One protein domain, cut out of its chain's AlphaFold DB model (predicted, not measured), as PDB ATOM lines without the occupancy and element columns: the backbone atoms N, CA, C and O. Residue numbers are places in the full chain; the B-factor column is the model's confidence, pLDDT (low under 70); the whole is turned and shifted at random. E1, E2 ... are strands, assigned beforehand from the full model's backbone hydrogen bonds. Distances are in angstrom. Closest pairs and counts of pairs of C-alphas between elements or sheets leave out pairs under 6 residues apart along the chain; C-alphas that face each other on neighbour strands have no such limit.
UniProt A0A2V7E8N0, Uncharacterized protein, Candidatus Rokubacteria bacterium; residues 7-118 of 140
ATOM      1  N   LEU A   7     200.886 144.194 190.091       98.31
ATOM      2  CA  LEU A   7     201.120 142.755 190.044       98.31
ATOM      3  C   LEU A   7     202.005 142.360 191.215       98.31
ATOM      4  O   LEU A   7     202.834 143.146 191.662       98.31
ATOM      5  N   GLY A   8     201.889 141.139 191.702       97.81
ATOM      6  CA  GLY A   8     202.829 140.649 192.693       97.81
ATOM      7  C   GLY A   8     202.598 139.208 193.068       97.81
ATOM      8  O   GLY A   8     201.675 138.558 192.594       97.81
ATOM      9  N   PHE A   9     203.466 138.718 193.931       97.75
ATOM     10  CA  PHE A   9     203.387 137.389 194.510       97.75
ATOM     11  C   PHE A   9     204.114 137.405 195.849       97.75
ATOM     12  O   PHE A   9     204.803 138.372 196.199       97.75
ATOM     13  N   ASP A  10     203.939 136.334 196.601       97.06
ATOM     14  CA  ASP A  10     204.801 135.992 197.715       97.06
ATOM     15  C   ASP A  10     205.748 134.879 197.246       97.06
ATOM     16  O   ASP A  10     205.351 134.008 196.473       97.06
ATOM     17  N   TYR A  11     207.006 134.912 197.670       94.31
ATOM     18  CA  TYR A  11     208.012 133.915 197.320       94.31
ATOM     19  C   TYR A  11     208.632 133.299 198.569       94.31
ATOM     20  O   TYR A  11     208.758 133.950 199.612       94.31
ATOM     21  N   ARG A  12     209.007 132.023 198.466       92.75
ATOM     22  CA  ARG A  12     209.642 131.286 199.559       92.75
ATOM     23  C   ARG A  12     211.080 131.767 199.758       92.75
ATOM     24  O   ARG A  12     211.869 131.792 198.815       92.75
ATOM     25  N   ASN A  13     211.427 132.098 200.998       90.00
ATOM     26  CA  ASN A  13     212.796 132.421 201.391       90.00
ATOM     27  C   ASN A  13     213.712 131.215 201.125       90.00
ATOM     28  O   ASN A  13     213.322 130.074 201.373       90.00
ATOM     29  N   GLY A  14     214.921 131.469 200.621       83.19
ATOM     30  CA  GLY A  14     215.870 130.417 200.227       83.19
ATOM     31  C   GLY A  14     215.695 129.877 198.801       83.19
ATOM     32  O   GLY A  14     216.453 129.004 198.407       83.19
ATOM     33  N   GLY A  15     214.707 130.356 198.030       84.06
ATOM     34  CA  GLY A  15     214.608 130.096 196.585       84.06
ATOM     35  C   GLY A  15     215.305 131.169 195.739       84.06
ATOM     36  O   GLY A  15     215.671 132.227 196.241       84.06
ATOM     37  N   HIS A  16     215.450 130.942 194.435       86.12
ATOM     38  CA  HIS A  16     216.008 131.929 193.515       86.12
ATOM     39  C   HIS A  16     215.046 133.101 193.278       86.12
ATOM     40  O   HIS A  16     213.906 132.917 192.849       86.12
ATOM     41  N   CYS A  17     215.536 134.318 193.524       87.25
ATOM     42  CA  CYS A  17     214.774 135.560 193.398       87.25
ATOM     43  C   CYS A  17     215.722 136.733 193.075       87.25
ATOM     44  O   CYS A  17     216.249 137.411 193.962       87.25
ATOM     45  N   GLY A  18     215.985 136.946 191.787       86.12
ATOM     46  CA  GLY A  18     216.912 137.951 191.266       86.12
ATOM     47  C   GLY A  18     216.236 139.246 190.805       86.12
ATOM     48  O   GLY A  18     215.115 139.572 191.199       86.12
ATOM     49  N   ALA A  19     216.941 140.014 189.971       85.12
ATOM     50  CA  ALA A  19     216.375 141.185 189.296       85.12
ATOM     51  C   ALA A  19     215.574 140.807 188.040       85.12
ATOM     52  O   ALA A  19     214.718 141.584 187.627       85.12
ATOM     53  N   GLY A  20     215.831 139.640 187.444       87.62
ATOM     54  CA  GLY A  20     215.144 139.207 186.235       87.62
ATOM     55  C   GLY A  20     214.155 138.061 186.445       87.62
ATOM     56  O   GLY A  20     213.165 138.036 185.725       87.62
ATOM     57  N   ALA A  21     214.309 137.175 187.433       90.75
ATOM     58  CA  ALA A  21     213.326 136.115 187.691       90.75
ATOM     59  C   ALA A  21     213.146 135.758 189.187       90.75
ATOM     60  O   ALA A  21     214.090 135.918 189.965       90.75
ATOM     61  N   PRO A  22     211.974 135.229 189.600       94.00
ATOM     62  CA  PRO A  22     210.742 135.126 188.818       94.00
ATOM     63  C   PRO A  22     210.152 136.501 188.470       94.00
ATOM     64  O   PRO A  22     210.215 137.449 189.259       94.00
ATOM     65  N   ARG A  23     209.593 136.613 187.262       96.75
ATOM     66  CA  ARG A  23     208.989 137.845 186.726       96.75
ATOM     67  C   ARG A  23     207.657 137.565 186.054       96.75
ATOM     68  O   ARG A  23     207.380 136.437 185.657       96.75
ATOM     69  N   PHE A  24     206.864 138.610 185.878       98.19
ATOM     70  CA  PHE A  24     205.727 138.595 184.976       98.19
ATOM     71  C   PHE A  24     206.161 139.039 183.582       98.19
ATOM     72  O   PHE A  24     206.768 140.097 183.416       98.19
ATOM     73  N   ASN A  25     205.775 138.268 182.577       98.38
ATOM     74  CA  ASN A  25     205.684 138.739 181.209       98.38
ATOM     75  C   ASN A  25     204.231 139.127 180.954       98.38
ATOM     76  O   ASN A  25     203.316 138.357 181.240       98.38
ATOM     77  N   VAL A  26     204.011 140.338 180.455       98.56
ATOM     78  CA  VAL A  26     202.672 140.902 180.312       98.56
ATOM     79  C   VAL A  26     202.464 141.365 178.886       98.56
ATOM     80  O   VAL A  26     203.237 142.175 178.376       98.56
ATOM     81  N   VAL A  27     201.378 140.908 178.268       98.62
ATOM     82  CA  VAL A  27     200.841 141.540 177.064       98.62
ATOM     83  C   VAL A  27     199.717 142.474 177.488       98.62
ATOM     84  O   VAL A  27     198.773 142.060 178.165       98.62
ATOM     85  N   ALA A  28     199.809 143.742 177.100       97.88
ATOM     86  CA  ALA A  28     198.826 144.764 177.426       97.88
ATOM     87  C   ALA A  28     198.339 145.489 176.169       97.88
ATOM     88  O   ALA A  28     199.103 145.763 175.252       97.88
ATOM     89  N   ARG A  29     197.053 145.837 176.153       97.62
ATOM     90  CA  ARG A  29     196.421 146.654 175.121       97.62
ATOM     91  C   ARG A  29     196.294 148.096 175.616       97.62
ATOM     92  O   ARG A  29     195.458 148.336 176.498       97.62
ATOM     93  N   PRO A  30     197.073 149.054 175.092       94.62
ATOM     94  CA  PRO A  30     196.887 150.466 175.405       94.62
ATOM     95  C   PRO A  30     195.529 150.967 174.888       94.62
ATOM     96  O   PRO A  30     194.871 150.321 174.072       94.62
ATOM     97  N   ALA A  31     195.098 152.145 175.347       92.38
ATOM     98  CA  ALA A  31     193.845 152.755 174.883       92.38
ATOM     99  C   ALA A  31     193.834 153.001 173.361       92.38
ATOM    100  O   ALA A  31     192.780 152.975 172.729       92.38
ATOM    101  N   THR A  32     195.017 153.221 172.788       93.00
ATOM    102  CA  THR A  32     195.244 153.415 171.358       93.00
ATOM    103  C   THR A  32     196.488 152.647 170.934       93.00
ATOM    104  O   THR A  32     197.537 152.815 171.555       93.00
ATOM    105  N   GLY A  33     196.396 151.876 169.852       93.31
ATOM    106  CA  GLY A  33     197.524 151.124 169.296       93.31
ATOM    107  C   GLY A  33     197.409 149.607 169.479       93.31
ATOM    108  O   GLY A  33     196.381 149.121 169.959       93.31
ATOM    109  N   PRO A  34     198.433 148.859 169.033       97.06
ATOM    110  CA  PRO A  34     198.463 147.404 169.121       97.06
ATOM    111  C   PRO A  34     198.794 146.929 170.540       97.06
ATOM    112  O   PRO A  34     199.200 147.717 171.393       97.06
ATOM    113  N   ASP A  35     198.667 145.623 170.760       98.44
ATOM    114  CA  ASP A  35     199.150 144.977 171.978       98.44
ATOM    115  C   ASP A  35     200.672 145.134 172.106       98.44
ATOM    116  O   ASP A  35     201.410 145.005 171.126       98.44
ATOM    117  N   THR A  36     201.141 145.408 173.318       98.25
ATOM    118  CA  THR A  36     202.555 145.596 173.653       98.25
ATOM    119  C   THR A  36     202.996 144.603 174.720       98.25
ATOM    120  O   THR A  36     202.193 144.158 175.539       98.25
ATOM    121  N   PHE A  37     204.280 144.246 174.702       98.44
ATOM    122  CA  PHE A  37     204.880 143.264 175.602       98.44
ATOM    123  C   PHE A  37     205.782 143.938 176.642       98.44
ATOM    124  O   PHE A  37     206.518 144.871 176.310       98.44
ATOM    125  N   HIS A  38     205.730 143.457 177.884       98.44
ATOM    126  CA  HIS A  38     206.377 144.079 179.036       98.44
ATOM    127  C   HIS A  38     206.961 143.030 179.981       98.44
ATOM    128  O   HIS A  38     206.295 142.049 180.311       98.44
ATOM    129  N   PHE A  39     208.166 143.288 180.480       98.00
ATOM    130  CA  PHE A  39     208.720 142.591 181.635       98.00
ATOM    131  C   PHE A  39     208.341 143.370 182.891       98.00
ATOM    132  O   PHE A  39     208.635 144.562 182.976       98.00
ATOM    133  N   VAL A  40     207.692 142.721 183.854       98.12
ATOM    134  CA  VAL A  40     207.288 143.327 185.127       98.12
ATOM    135  C   VAL A  40     207.789 142.467 186.276       98.12
ATOM    136  O   VAL A  40     207.519 141.271 186.343       98.12
ATOM    137  N   GLY A  41     208.459 143.083 187.234       95.69
ATOM    138  CA  GLY A  41     208.910 142.404 188.439       95.69
ATOM    139  C   GLY A  41     210.370 142.000 188.391       95.69
ATOM    140  O   GLY A  41     211.183 142.763 187.884       95.69
ATOM    141  N   GLY A  42     210.698 140.853 188.987       90.88
ATOM    142  CA  GLY A  42     212.024 140.590 189.540       90.88
ATOM    143  C   GLY A  42     212.076 141.054 190.993       90.88
ATOM    144  O   GLY A  42     211.786 142.205 191.310       90.88
ATOM    145  N   CYS A  43     212.409 140.150 191.907       89.94
ATOM    146  CA  CYS A  43     212.271 140.372 193.349       89.94
ATOM    147  C   CYS A  43     213.131 141.532 193.863       89.94
ATOM    148  O   CYS A  43     212.766 142.186 194.834       89.94
ATOM    149  N   SER A  44     214.247 141.823 193.187       90.69
ATOM    150  CA  SER A  44     215.117 142.964 193.515       90.69
ATOM    151  C   SER A  44     214.608 144.317 192.998       90.69
ATOM    152  O   SER A  44     215.204 145.339 193.323       90.69
ATOM    153  N   ASN A  45     213.531 144.336 192.207       94.62
ATOM    154  CA  ASN A  45     212.967 145.554 191.618       94.62
ATOM    155  C   ASN A  45     211.860 146.179 192.491       94.62
ATOM    156  O   ASN A  45     211.354 147.256 192.188       94.62
ATOM    157  N   ASP A  46     211.490 145.532 193.597       95.25
ATOM    158  CA  ASP A  46     210.616 146.086 194.633       95.25
ATOM    159  C   ASP A  46     211.361 146.218 195.972       95.25
ATOM    160  O   ASP A  46     212.516 145.818 196.089       95.25
ATOM    161  N   THR A  47     210.711 146.800 196.983       94.69
ATOM    162  CA  THR A  47     211.139 146.733 198.385       94.69
ATOM    163  C   THR A  47     210.467 145.529 199.052       94.69
ATOM    164  O   THR A  47     209.299 145.632 199.438       94.69
ATOM    165  N   PRO A  48     211.158 144.383 199.202       93.56
ATOM    166  CA  PRO A  48     210.524 143.170 199.692       93.56
ATOM    167  C   PRO A  48     210.129 143.314 201.164       93.56
ATOM    168  O   PRO A  48     210.858 143.900 201.966       93.56
ATOM    169  N   THR A  49     208.976 142.761 201.534       96.75
ATOM    170  CA  THR A  49     208.455 142.801 202.913       96.75
ATOM    171  C   THR A  49     208.079 141.401 203.394       96.75
ATOM    172  O   THR A  49     207.708 140.572 202.568       96.75
ATOM    173  N   PRO A  50     208.139 141.086 204.699       97.44
ATOM    174  CA  PRO A  50     207.680 139.789 205.197       97.44
ATOM    175  C   PRO A  50     206.215 139.527 204.827       97.44
ATOM    176  O   PRO A  50     205.356 140.397 205.001       97.44
ATOM    177  N   ALA A  51     205.915 138.334 204.313       97.12
ATOM    178  CA  ALA A  51     204.561 138.000 203.897       97.12
ATOM    179  C   ALA A  51     203.686 137.620 205.119       97.12
ATOM    180  O   ALA A  51     204.136 136.855 205.970       97.12
ATOM    181  N   PRO A  52     202.434 138.108 205.246       95.88
ATOM    182  CA  PRO A  52     201.636 137.939 206.467       95.88
ATOM    183  C   PRO A  52     201.282 136.495 206.851       95.88
ATOM    184  O   PRO A  52     201.005 136.239 208.018       95.88
ATOM    185  N   GLN A  53     201.239 135.571 205.888       93.50
ATOM    186  CA  GLN A  53     200.857 134.175 206.119       93.50
ATOM    187  C   GLN A  53     201.900 133.399 206.928       93.50
ATOM    188  O   GLN A  53     201.539 132.537 207.721       93.50
ATOM    189  N   ASP A  54     203.177 133.707 206.712       96.06
ATOM    190  CA  ASP A  54     204.315 133.124 207.415       96.06
ATOM    191  C   ASP A  54     205.536 134.030 207.155       96.06
ATOM    192  O   ASP A  54     206.307 133.802 206.215       96.06
ATOM    193  N   PRO A  55     205.694 135.100 207.954       96.25
ATOM    194  CA  PRO A  55     206.673 136.153 207.694       96.25
ATOM    195  C   PRO A  55     208.126 135.697 207.864       96.25
ATOM    196  O   PRO A  55     209.038 136.420 207.470       96.25
ATOM    197  N   LEU A  56     208.362 134.520 208.452       94.50
ATOM    198  CA  LEU A  56     209.705 133.955 208.595       94.50
ATOM    199  C   LEU A  56     210.123 133.159 207.358       94.50
ATOM    200  O   LEU A  56     211.315 133.034 207.079       94.50
ATOM    201  N   GLN A  57     209.161 132.602 206.625       94.88
ATOM    202  CA  GLN A  57     209.426 131.710 205.498       94.88
ATOM    203  C   GLN A  57     209.103 132.332 204.143       94.88
ATOM    204  O   GLN A  57     209.575 131.822 203.127       94.88
ATOM    205  N   TRP A  58     208.323 133.412 204.110       95.50
ATOM    206  CA  TRP A  58     207.853 134.021 202.874       95.50
ATOM    207  C   TRP A  58     208.081 135.524 202.851       95.50
ATOM    208  O   TRP A  58     207.872 136.232 203.838       95.50
ATOM    209  N   THR A  59     208.440 136.010 201.671       96.12
ATOM    210  CA  THR A  59     208.608 137.429 201.379       96.12
ATOM    211  C   THR A  59     207.633 137.848 200.283       96.12
ATOM    212  O   THR A  59     207.315 137.079 199.383       96.12
ATOM    213  N   ARG A  60     207.130 139.074 200.365       97.62
ATOM    214  CA  ARG A  60     206.143 139.681 199.480       97.62
ATOM    215  C   ARG A  60     206.781 140.759 198.615       97.62
ATOM    216  O   ARG A  60     207.494 141.616 199.136       97.62
ATOM    217  N   VAL A  61     206.424 140.759 197.330       97.50
ATOM    218  CA  VAL A  61     206.746 141.830 196.369       97.50
ATOM    219  C   VAL A  61     205.501 142.299 195.623       97.50
ATOM    220  O   VAL A  61     204.603 141.509 195.312       97.50
ATOM    221  N   ARG A  62     205.420 143.601 195.353       97.69
ATOM    222  CA  ARG A  62     204.333 144.269 194.634       97.69
ATOM    223  C   ARG A  62     204.914 145.287 193.654       97.69
ATOM    224  O   ARG A  62     205.582 146.243 194.021       97.69
ATOM    225  N   PHE A  63     204.601 145.102 192.385       98.06
ATOM    226  CA  PHE A  63     205.108 145.893 191.277       98.06
ATOM    227  C   PHE A  63     204.014 146.805 190.740       98.06
ATOM    228  O   PHE A  63     202.916 146.354 190.410       98.06
ATOM    229  N   ASN A  64     204.327 148.088 190.617       97.31
ATOM    230  CA  ASN A  64     203.532 149.055 189.883       97.31
ATOM    231  C   ASN A  64     204.005 149.068 188.424       97.31
ATOM    232  O   ASN A  64     205.131 149.465 188.129       97.31
ATOM    233  N   THR A  65     203.137 148.678 187.492       97.69
ATOM    234  CA  THR A  65     203.520 148.519 186.082       97.69
ATOM    235  C   THR A  65     203.844 149.840 185.379       97.69
ATOM    236  O   THR A  65     204.433 149.826 184.300       97.69
ATOM    237  N   SER A  66     203.461 150.988 185.950       97.25
ATOM    238  CA  SER A  66     203.841 152.305 185.425       97.25
ATOM    239  C   SER A  66     205.157 152.828 186.010       97.25
ATOM    240  O   SER A  66     205.592 153.916 185.638       97.25
ATOM    241  N   ASN A  67     205.781 152.103 186.946       97.50
ATOM    242  CA  ASN A  67     207.072 152.460 187.524       97.50
ATOM    243  C   ASN A  67     208.216 151.876 186.666       97.50
ATOM    244  O   ASN A  67     208.327 150.653 186.565       97.50
ATOM    245  N   PRO A  68     209.103 152.708 186.085       97.44
ATOM    246  CA  PRO A  68     210.200 152.232 185.239       97.44
ATOM    247  C   PRO A  68     211.271 151.431 185.990       97.44
ATOM    248  O   PRO A  68     212.042 150.724 185.353       97.44
ATOM    249  N   ALA A  69     211.319 151.503 187.324       96.75
ATOM    250  CA  ALA A  69     212.184 150.634 188.125       96.75
ATOM    251  C   ALA A  69     211.628 149.205 188.268       96.75
ATOM    252  O   ALA A  69     212.354 148.311 188.679       96.75
ATOM    253  N   GLN A  70     210.347 148.994 187.949       97.69
ATOM    254  CA  GLN A  70     209.619 147.738 188.162       97.69
ATOM    255  C   GLN A  70     209.094 147.109 186.869       97.69
ATOM    256  O   GLN A  70     208.664 145.956 186.886       97.69
ATOM    257  N   SER A  71     209.089 147.860 185.764       97.81
ATOM    258  CA  SER A  71     208.543 147.437 184.478       97.81
ATOM    259  C   SER A  71     209.352 148.002 183.319       97.81
ATOM    260  O   SER A  71     209.627 149.203 183.277       97.81
ATOM    261  N   PHE A  72     209.645 147.163 182.327       96.94
ATOM    262  CA  PHE A  72     210.301 147.582 181.094       96.94
ATOM    263  C   PHE A  72     209.755 146.843 179.855       96.94
ATOM    264  O   PHE A  72     209.828 145.617 179.789       96.94
ATOM    265  N   PRO A  73     209.240 147.566 178.842       97.94
ATOM    266  CA  PRO A  73     208.751 148.945 178.930       97.94
ATOM    267  C   PRO A  73     207.674 149.091 180.021       97.94
ATOM    268  O   PRO A  73     207.048 148.108 180.415       97.94
ATOM    269  N   VAL A  74     207.416 150.307 180.506       97.94
ATOM    270  CA  VAL A  74     206.285 150.540 181.427       97.94
ATOM    271  C   VAL A  74     204.947 150.297 180.729       97.94
ATOM    272  O   VAL A  74     204.810 150.559 179.533       97.94
ATOM    273  N   ILE A  75     203.945 149.831 181.474       97.81
ATOM    274  CA  ILE A  75     202.569 149.705 180.980       97.81
ATOM    275  C   ILE A  75     201.842 151.034 181.228       97.81
ATOM    276  O   ILE A  75     201.693 151.429 182.391       97.81
ATOM    277  N   PRO A  76     201.355 151.730 180.182       95.25
ATOM    278  CA  PRO A  76     200.613 152.972 180.355       95.25
ATOM    279  C   PRO A  76     199.348 152.778 181.194       95.25
ATOM    280  O   PRO A  76     198.614 151.797 181.028       95.25
ATOM    281  N   VAL A  77     199.053 153.749 182.060       95.56
ATOM    282  CA  VAL A  77     197.816 153.763 182.852       95.56
ATOM    283  C   VAL A  77     196.602 153.741 181.922       95.56
ATOM    284  O   VAL A  77     196.543 154.475 180.938       95.56
ATOM    285  N   GLY A  78     195.621 152.896 182.242       93.75
ATOM    286  CA  GLY A  78     194.429 152.697 181.413       93.75
ATOM    287  C   GLY A  78     194.551 151.593 180.359       93.75
ATOM    288  O   GLY A  78     193.558 151.303 179.692       93.75
ATOM    289  N   SER A  79     195.716 150.949 180.229       96.38
ATOM    290  CA  SER A  79     195.853 149.741 179.406       96.38
ATOM    291  C   SER A  79     195.039 148.577 179.979       96.38
ATOM    292  O   SER A  79     194.791 148.500 181.185       96.38
ATOM    293  N   LYS A  80     194.633 147.645 179.116       95.25
ATOM    294  CA  LYS A  80     193.973 146.391 179.498       95.25
ATOM    295  C   LYS A  80     194.968 145.241 179.422       95.25
ATOM    296  O   LYS A  80     195.652 145.103 178.417       95.25
ATOM    297  N   ILE A  81     195.018 144.398 180.447       95.50
ATOM    298  CA  ILE A  81     195.790 143.153 180.394       95.50
ATOM    299  C   ILE A  81     195.169 142.213 179.357       95.50
ATOM    300  O   ILE A  81     193.956 142.003 179.364       95.50
ATOM    301  N   VAL A  82     196.009 141.655 178.487       97.44
ATOM    302  CA  VAL A  82     195.653 140.607 177.522       97.44
ATOM    303  C   VAL A  82     196.126 139.250 178.035       97.44
ATOM    304  O   VAL A  82     195.330 138.316 178.095       97.44
ATOM    305  N   SER A  83     197.385 139.153 178.468       97.12
ATOM    306  CA  SER A  83     197.935 137.958 179.112       97.12
ATOM    307  C   SER A  83     198.956 138.324 180.184       97.12
ATOM    308  O   SER A  83     199.562 139.398 180.148       97.12
ATOM    309  N   ILE A  84     199.111 137.421 181.150       97.06
ATOM    310  CA  ILE A  84     200.143 137.465 182.183       97.06
ATOM    311  C   ILE A  84     200.712 136.057 182.294       97.06
ATOM    312  O   ILE A  84     199.969 135.120 182.577       97.06
ATOM    313  N   ASP A  85     202.023 135.946 182.138       97.12
ATOM    314  CA  ASP A  85     202.778 134.718 182.344       97.12
ATOM    315  C   ASP A  85     203.787 134.943 183.471       97.12
ATOM    316  O   ASP A  85     204.452 135.978 183.506       97.12
ATOM    317  N   VAL A  86     203.922 133.990 184.394       95.62
ATOM    318  CA  VAL A  86     205.011 134.005 185.383       95.62
ATOM    319  C   VAL A  86     206.162 133.183 184.825       95.62
ATOM    320  O   VAL A  86     205.997 131.996 184.549       95.62
ATOM    321  N   ILE A  87     207.322 133.811 184.657       96.00
ATOM    322  CA  ILE A  87     208.511 133.203 184.065       96.00
ATOM    323  C   ILE A  87     209.601 133.040 185.112       96.00
ATOM    324  O   ILE A  87     209.879 133.955 185.891       96.00
ATOM    325  N   PHE A  88     210.241 131.876 185.076       93.31
ATOM    326  CA  PHE A  88     211.461 131.570 185.801       93.31
ATOM    327  C   PHE A  88     212.493 130.978 184.834       93.31
ATOM    328  O   PHE A  88     212.321 129.856 184.368       93.31
ATOM    329  N   ASP A  89     213.535 131.746 184.506       90.69
ATOM    330  CA  ASP A  89     214.545 131.386 183.500       90.69
ATOM    331  C   ASP A  89     215.986 131.800 183.870       90.69
ATOM    332  O   ASP A  89     216.885 131.699 183.041       90.69
ATOM    333  N   GLU A  90     216.229 132.225 185.117       87.38
ATOM    334  CA  GLU A  90     217.547 132.700 185.596       87.38
ATOM    335  C   GLU A  90     218.105 131.884 186.773       87.38
ATOM    336  O   GLU A  90     219.044 132.306 187.447       87.38
ATOM    337  N   GLY A  91     217.529 130.707 187.032       80.94
ATOM    338  CA  GLY A  91     218.006 129.813 188.083       80.94
ATOM    339  C   GLY A  91     219.504 129.508 187.959       80.94
ATOM    340  O   GLY A  91     220.046 129.400 186.861       80.94
ATOM    341  N   THR A  92     220.171 129.354 189.103       76.50
ATOM    342  CA  THR A  92     221.597 129.015 189.183       76.50
ATOM    343  C   THR A  92     221.816 127.814 190.090       76.50
ATOM    344  O   THR A  92     221.163 127.685 191.126       76.50
ATOM    345  N   ASP A  93     222.767 126.959 189.720       72.50
ATOM    346  CA  ASP A  93     223.200 125.813 190.527       72.50
ATOM    347  C   ASP A  93     224.213 126.213 191.614       72.50
ATOM    348  O   ASP A  93     224.548 125.420 192.491       72.50
ATOM    349  N   SER A  94     224.715 127.453 191.572       65.44
ATOM    350  CA  SER A  94     225.676 127.969 192.544       65.44
ATOM    351  C   SER A  94     224.958 128.612 193.727       65.44
ATOM    352  O   SER A  94     224.327 129.656 193.578       65.44
ATOM    353  N   THR A  95     225.135 128.059 194.927       61.62
ATOM    354  CA  THR A  95     224.830 128.768 196.176       61.62
ATOM    355  C   THR A  95     225.963 129.751 196.440       61.62
ATOM    356  O   THR A  95     227.088 129.342 196.731       61.62
ATOM    357  N   SER A  96     225.712 131.047 196.285       57.12
ATOM    358  CA  SER A  96     226.756 132.065 196.467       57.12
ATOM    359  C   SER A  96     227.132 132.267 197.943       57.12
ATOM    360  O   SER A  96     228.201 132.801 198.241       57.12
ATOM    361  N   VAL A  97     226.289 131.783 198.864       52.91
ATOM    362  CA  VAL A  97     226.511 131.724 200.316       52.91
ATOM    363  C   VAL A  97     225.588 130.653 200.942       52.91
ATOM    364  O   VAL A  97     224.540 130.354 200.366       52.91
ATOM    365  N   PRO A  98     225.923 130.062 202.107       47.94
ATOM    366  CA  PRO A  98     224.945 129.333 202.917       47.94
ATOM    367  C   PRO A  98     223.808 130.289 203.318       47.94
ATOM    368  O   PRO A  98     224.088 131.422 203.700       47.94
ATOM    369  N   ASP A  99     222.553 129.846 203.211       52.31
ATOM    370  CA  ASP A  99     221.333 130.629 203.501       52.31
ATOM    371  C   ASP A  99     221.036 131.799 202.546       52.31
ATOM    372  O   ASP A  99     220.294 132.726 202.887       52.31
ATOM    373  N   ASP A 100     221.575 131.768 201.326       55.16
ATOM    374  CA  ASP A 100     221.227 132.781 200.337       55.16
ATOM    375  C   ASP A 100     219.743 132.641 199.917       55.16
ATOM    376  O   ASP A 100     219.252 131.576 199.545       55.16
ATOM    377  N   ALA A 101     218.989 133.739 200.018       53.34
ATOM    378  CA  ALA A 101     217.590 133.817 199.590       53.34
ATOM    379  C   ALA A 101     217.447 133.987 198.062       53.34
ATOM    380  O   ALA A 101     216.483 134.600 197.603       53.34
ATOM    381  N   ARG A 102     218.461 133.570 197.293       60.41
ATOM    382  CA  ARG A 102     218.676 133.840 195.864       60.41
ATOM    383  C   ARG A 102     219.301 132.646 195.104       60.41
ATOM    384  O   ARG A 102     219.756 132.833 193.974       60.41
ATOM    385  N   GLY A 103     219.302 131.434 195.656       61.47
ATOM    386  CA  GLY A 103     220.269 130.405 195.267       61.47
ATOM    387  C   GLY A 103     219.692 129.006 195.373       61.47
ATOM    388  O   GLY A 103     218.853 128.752 196.224       61.47
ATOM    389  N   VAL A 104     220.164 128.140 194.470       69.88
ATOM    390  CA  VAL A 104     219.509 126.978 193.835       69.88
ATOM    391  C   VAL A 104     218.381 127.348 192.867       69.88
ATOM    392  O   VAL A 104     217.539 128.187 193.164       69.88
ATOM    393  N   GLY A 105     218.379 126.723 191.683       82.00
ATOM    394  CA  GLY A 105     217.434 126.932 190.577       82.00
ATOM    395  C   GLY A 105     215.998 126.488 190.875       82.00
ATOM    396  O   GLY A 105     215.430 125.672 190.155       82.00
ATOM    397  N   LEU A 106     215.410 127.025 191.941       86.25
ATOM    398  CA  LEU A 106     214.063 126.762 192.418       86.25
ATOM    399  C   LEU A 106     213.366 128.091 192.704       86.25
ATOM    400  O   LEU A 106     213.840 128.874 193.520       86.25
ATOM    401  N   ALA A 107     212.196 128.303 192.111       90.31
ATOM    402  CA  ALA A 107     211.279 129.358 192.517       90.31
ATOM    403  C   ALA A 107     209.995 128.724 193.052       90.31
ATOM    404  O   ALA A 107     209.355 127.923 192.369       90.31
ATOM    405  N   VAL A 108     209.610 129.097 194.271       92.31
ATOM    406  CA  VAL A 108     208.307 128.749 194.843       92.31
ATOM    407  C   VAL A 108     207.564 130.050 195.090       92.31
ATOM    408  O   VAL A 108     208.004 130.871 195.898       92.31
ATOM    409  N   VAL A 109     206.457 130.230 194.375       94.44
ATOM    410  CA  VAL A 109     205.597 131.411 194.464       94.44
ATOM    411  C   VAL A 109     204.207 131.017 194.949       94.44
ATOM    412  O   VAL A 109     203.709 129.942 194.622       94.44
ATOM    413  N   ASP A 110     203.586 131.900 195.719       95.06
ATOM    414  CA  ASP A 110     202.211 131.790 196.206       95.06
ATOM    415  C   ASP A 110     201.562 133.185 196.229       95.06
ATOM    416  O   ASP A 110     202.224 134.193 195.973       95.06
ATOM    417  N   ASN A 111     200.260 133.270 196.517       96.50
ATOM    418  CA  ASN A 111     199.520 134.524 196.668       96.50
ATOM    419  C   ASN A 111     199.746 135.497 195.500       96.50
ATOM    420  O   ASN A 111     199.975 136.694 195.711       96.50
ATOM    421  N   ILE A 112     199.675 134.977 194.268       97.19
ATOM    422  CA  ILE A 112     199.727 135.796 193.052       97.19
ATOM    423  C   ILE A 112     198.614 136.840 193.145       97.19
ATOM    424  O   ILE A 112     197.439 136.496 193.258       97.19
ATOM    425  N   ASP A 113     198.994 138.109 193.122       97.25
ATOM    426  CA  ASP A 113     198.138 139.271 193.300       97.25
ATOM    427  C   ASP A 113     198.054 140.062 191.996       97.25
ATOM    428  O   ASP A 113     199.073 140.430 191.407       97.25
ATOM    429  N   ILE A 114     196.827 140.328 191.555       95.94
ATOM    430  CA  ILE A 114     196.540 141.186 190.408       95.94
ATOM    431  C   ILE A 114     195.562 142.256 190.877       95.94
ATOM    432  O   ILE A 114     194.418 141.954 191.218       95.94
ATOM    433  N   ASN A 115     196.001 143.514 190.881       95.00
ATOM    434  CA  ASN A 115     195.220 144.671 191.323       95.00
ATOM    435  C   ASN A 115     194.609 144.494 192.729       95.00
ATOM    436  O   ASN A 115     193.450 144.850 192.950       95.00
ATOM    437  N   GLY A 116     195.361 143.910 193.671       94.31
ATOM    438  CA  GLY A 116     194.913 143.669 195.047       94.31
ATOM    439  C   GLY A 116     194.019 142.436 195.216       94.31
ATOM    440  O   GLY A 116     193.423 142.247 196.280       94.31
ATOM    441  N   ARG A 117     193.876 141.610 194.172       95.12
ATOM    442  CA  ARG A 117     193.116 140.358 194.211       95.12
ATOM    443  C   ARG A 117     194.043 139.161 194.059       95.12
ATOM    444  O   ARG A 117     194.697 139.002 193.032       95.12
ATOM    445  N   PHE A 118     193.967 138.252 195.028       95.06
ATOM    446  CA  PHE A 118     194.660 136.970 194.963       95.06
ATOM    447  C   PHE A 118     194.020 135.996 193.974       95.06
ATOM    448  O   PHE A 118     192.803 135.772 193.989       95.06
TER     449      PHE A 118
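What this domain is: This is residues 7 to 118 of the 140 residues of an uncharacterized protein of Candidatus Rokubacteria bacterium (UniProt A0A2V7E8N0). With little regular structure, this is a small sandwich: two antiparallel sheets, E4-E1-E6 and E3-E2-E5, face to face, the hairpin of E2 and E3 reaching one end and the loop of residues 88 to 108 the other. The 112 printed residues include six named strands, E1 to E6 along the chain, all strand in class, with 40 residues. It is compact, radius of gyration of the C-alphas 14.4 A, and spans 49 by 28 by 20 A.

How they stand to each other: Start at E1, residues 7 to 12, the inner strand between E4, residues 58 to 64, and E6, residues 109 to 114; N 11 and O 59, like N 10 and O 110, are 2.8 A apart. In the strongly twisted other sheet, E2, residues 23 to 29, has neighbours E3, residues 36 to 41, with N 24 to O 40 2.8 A, and E5, residues 80 to 87, with N 25 to O 85 2.8 A.

Where its parts are: Find C-alpha 7, where E1 begins, at (201.120, 142.755, 190.044); E6 ends with C-alpha 114 at (196.540, 141.186, 190.408). E4 measures 20.3 A.

The domain as a whole: The printed part has no cut; the last three links are long; residues 94 to 104 have pLDDT under 70.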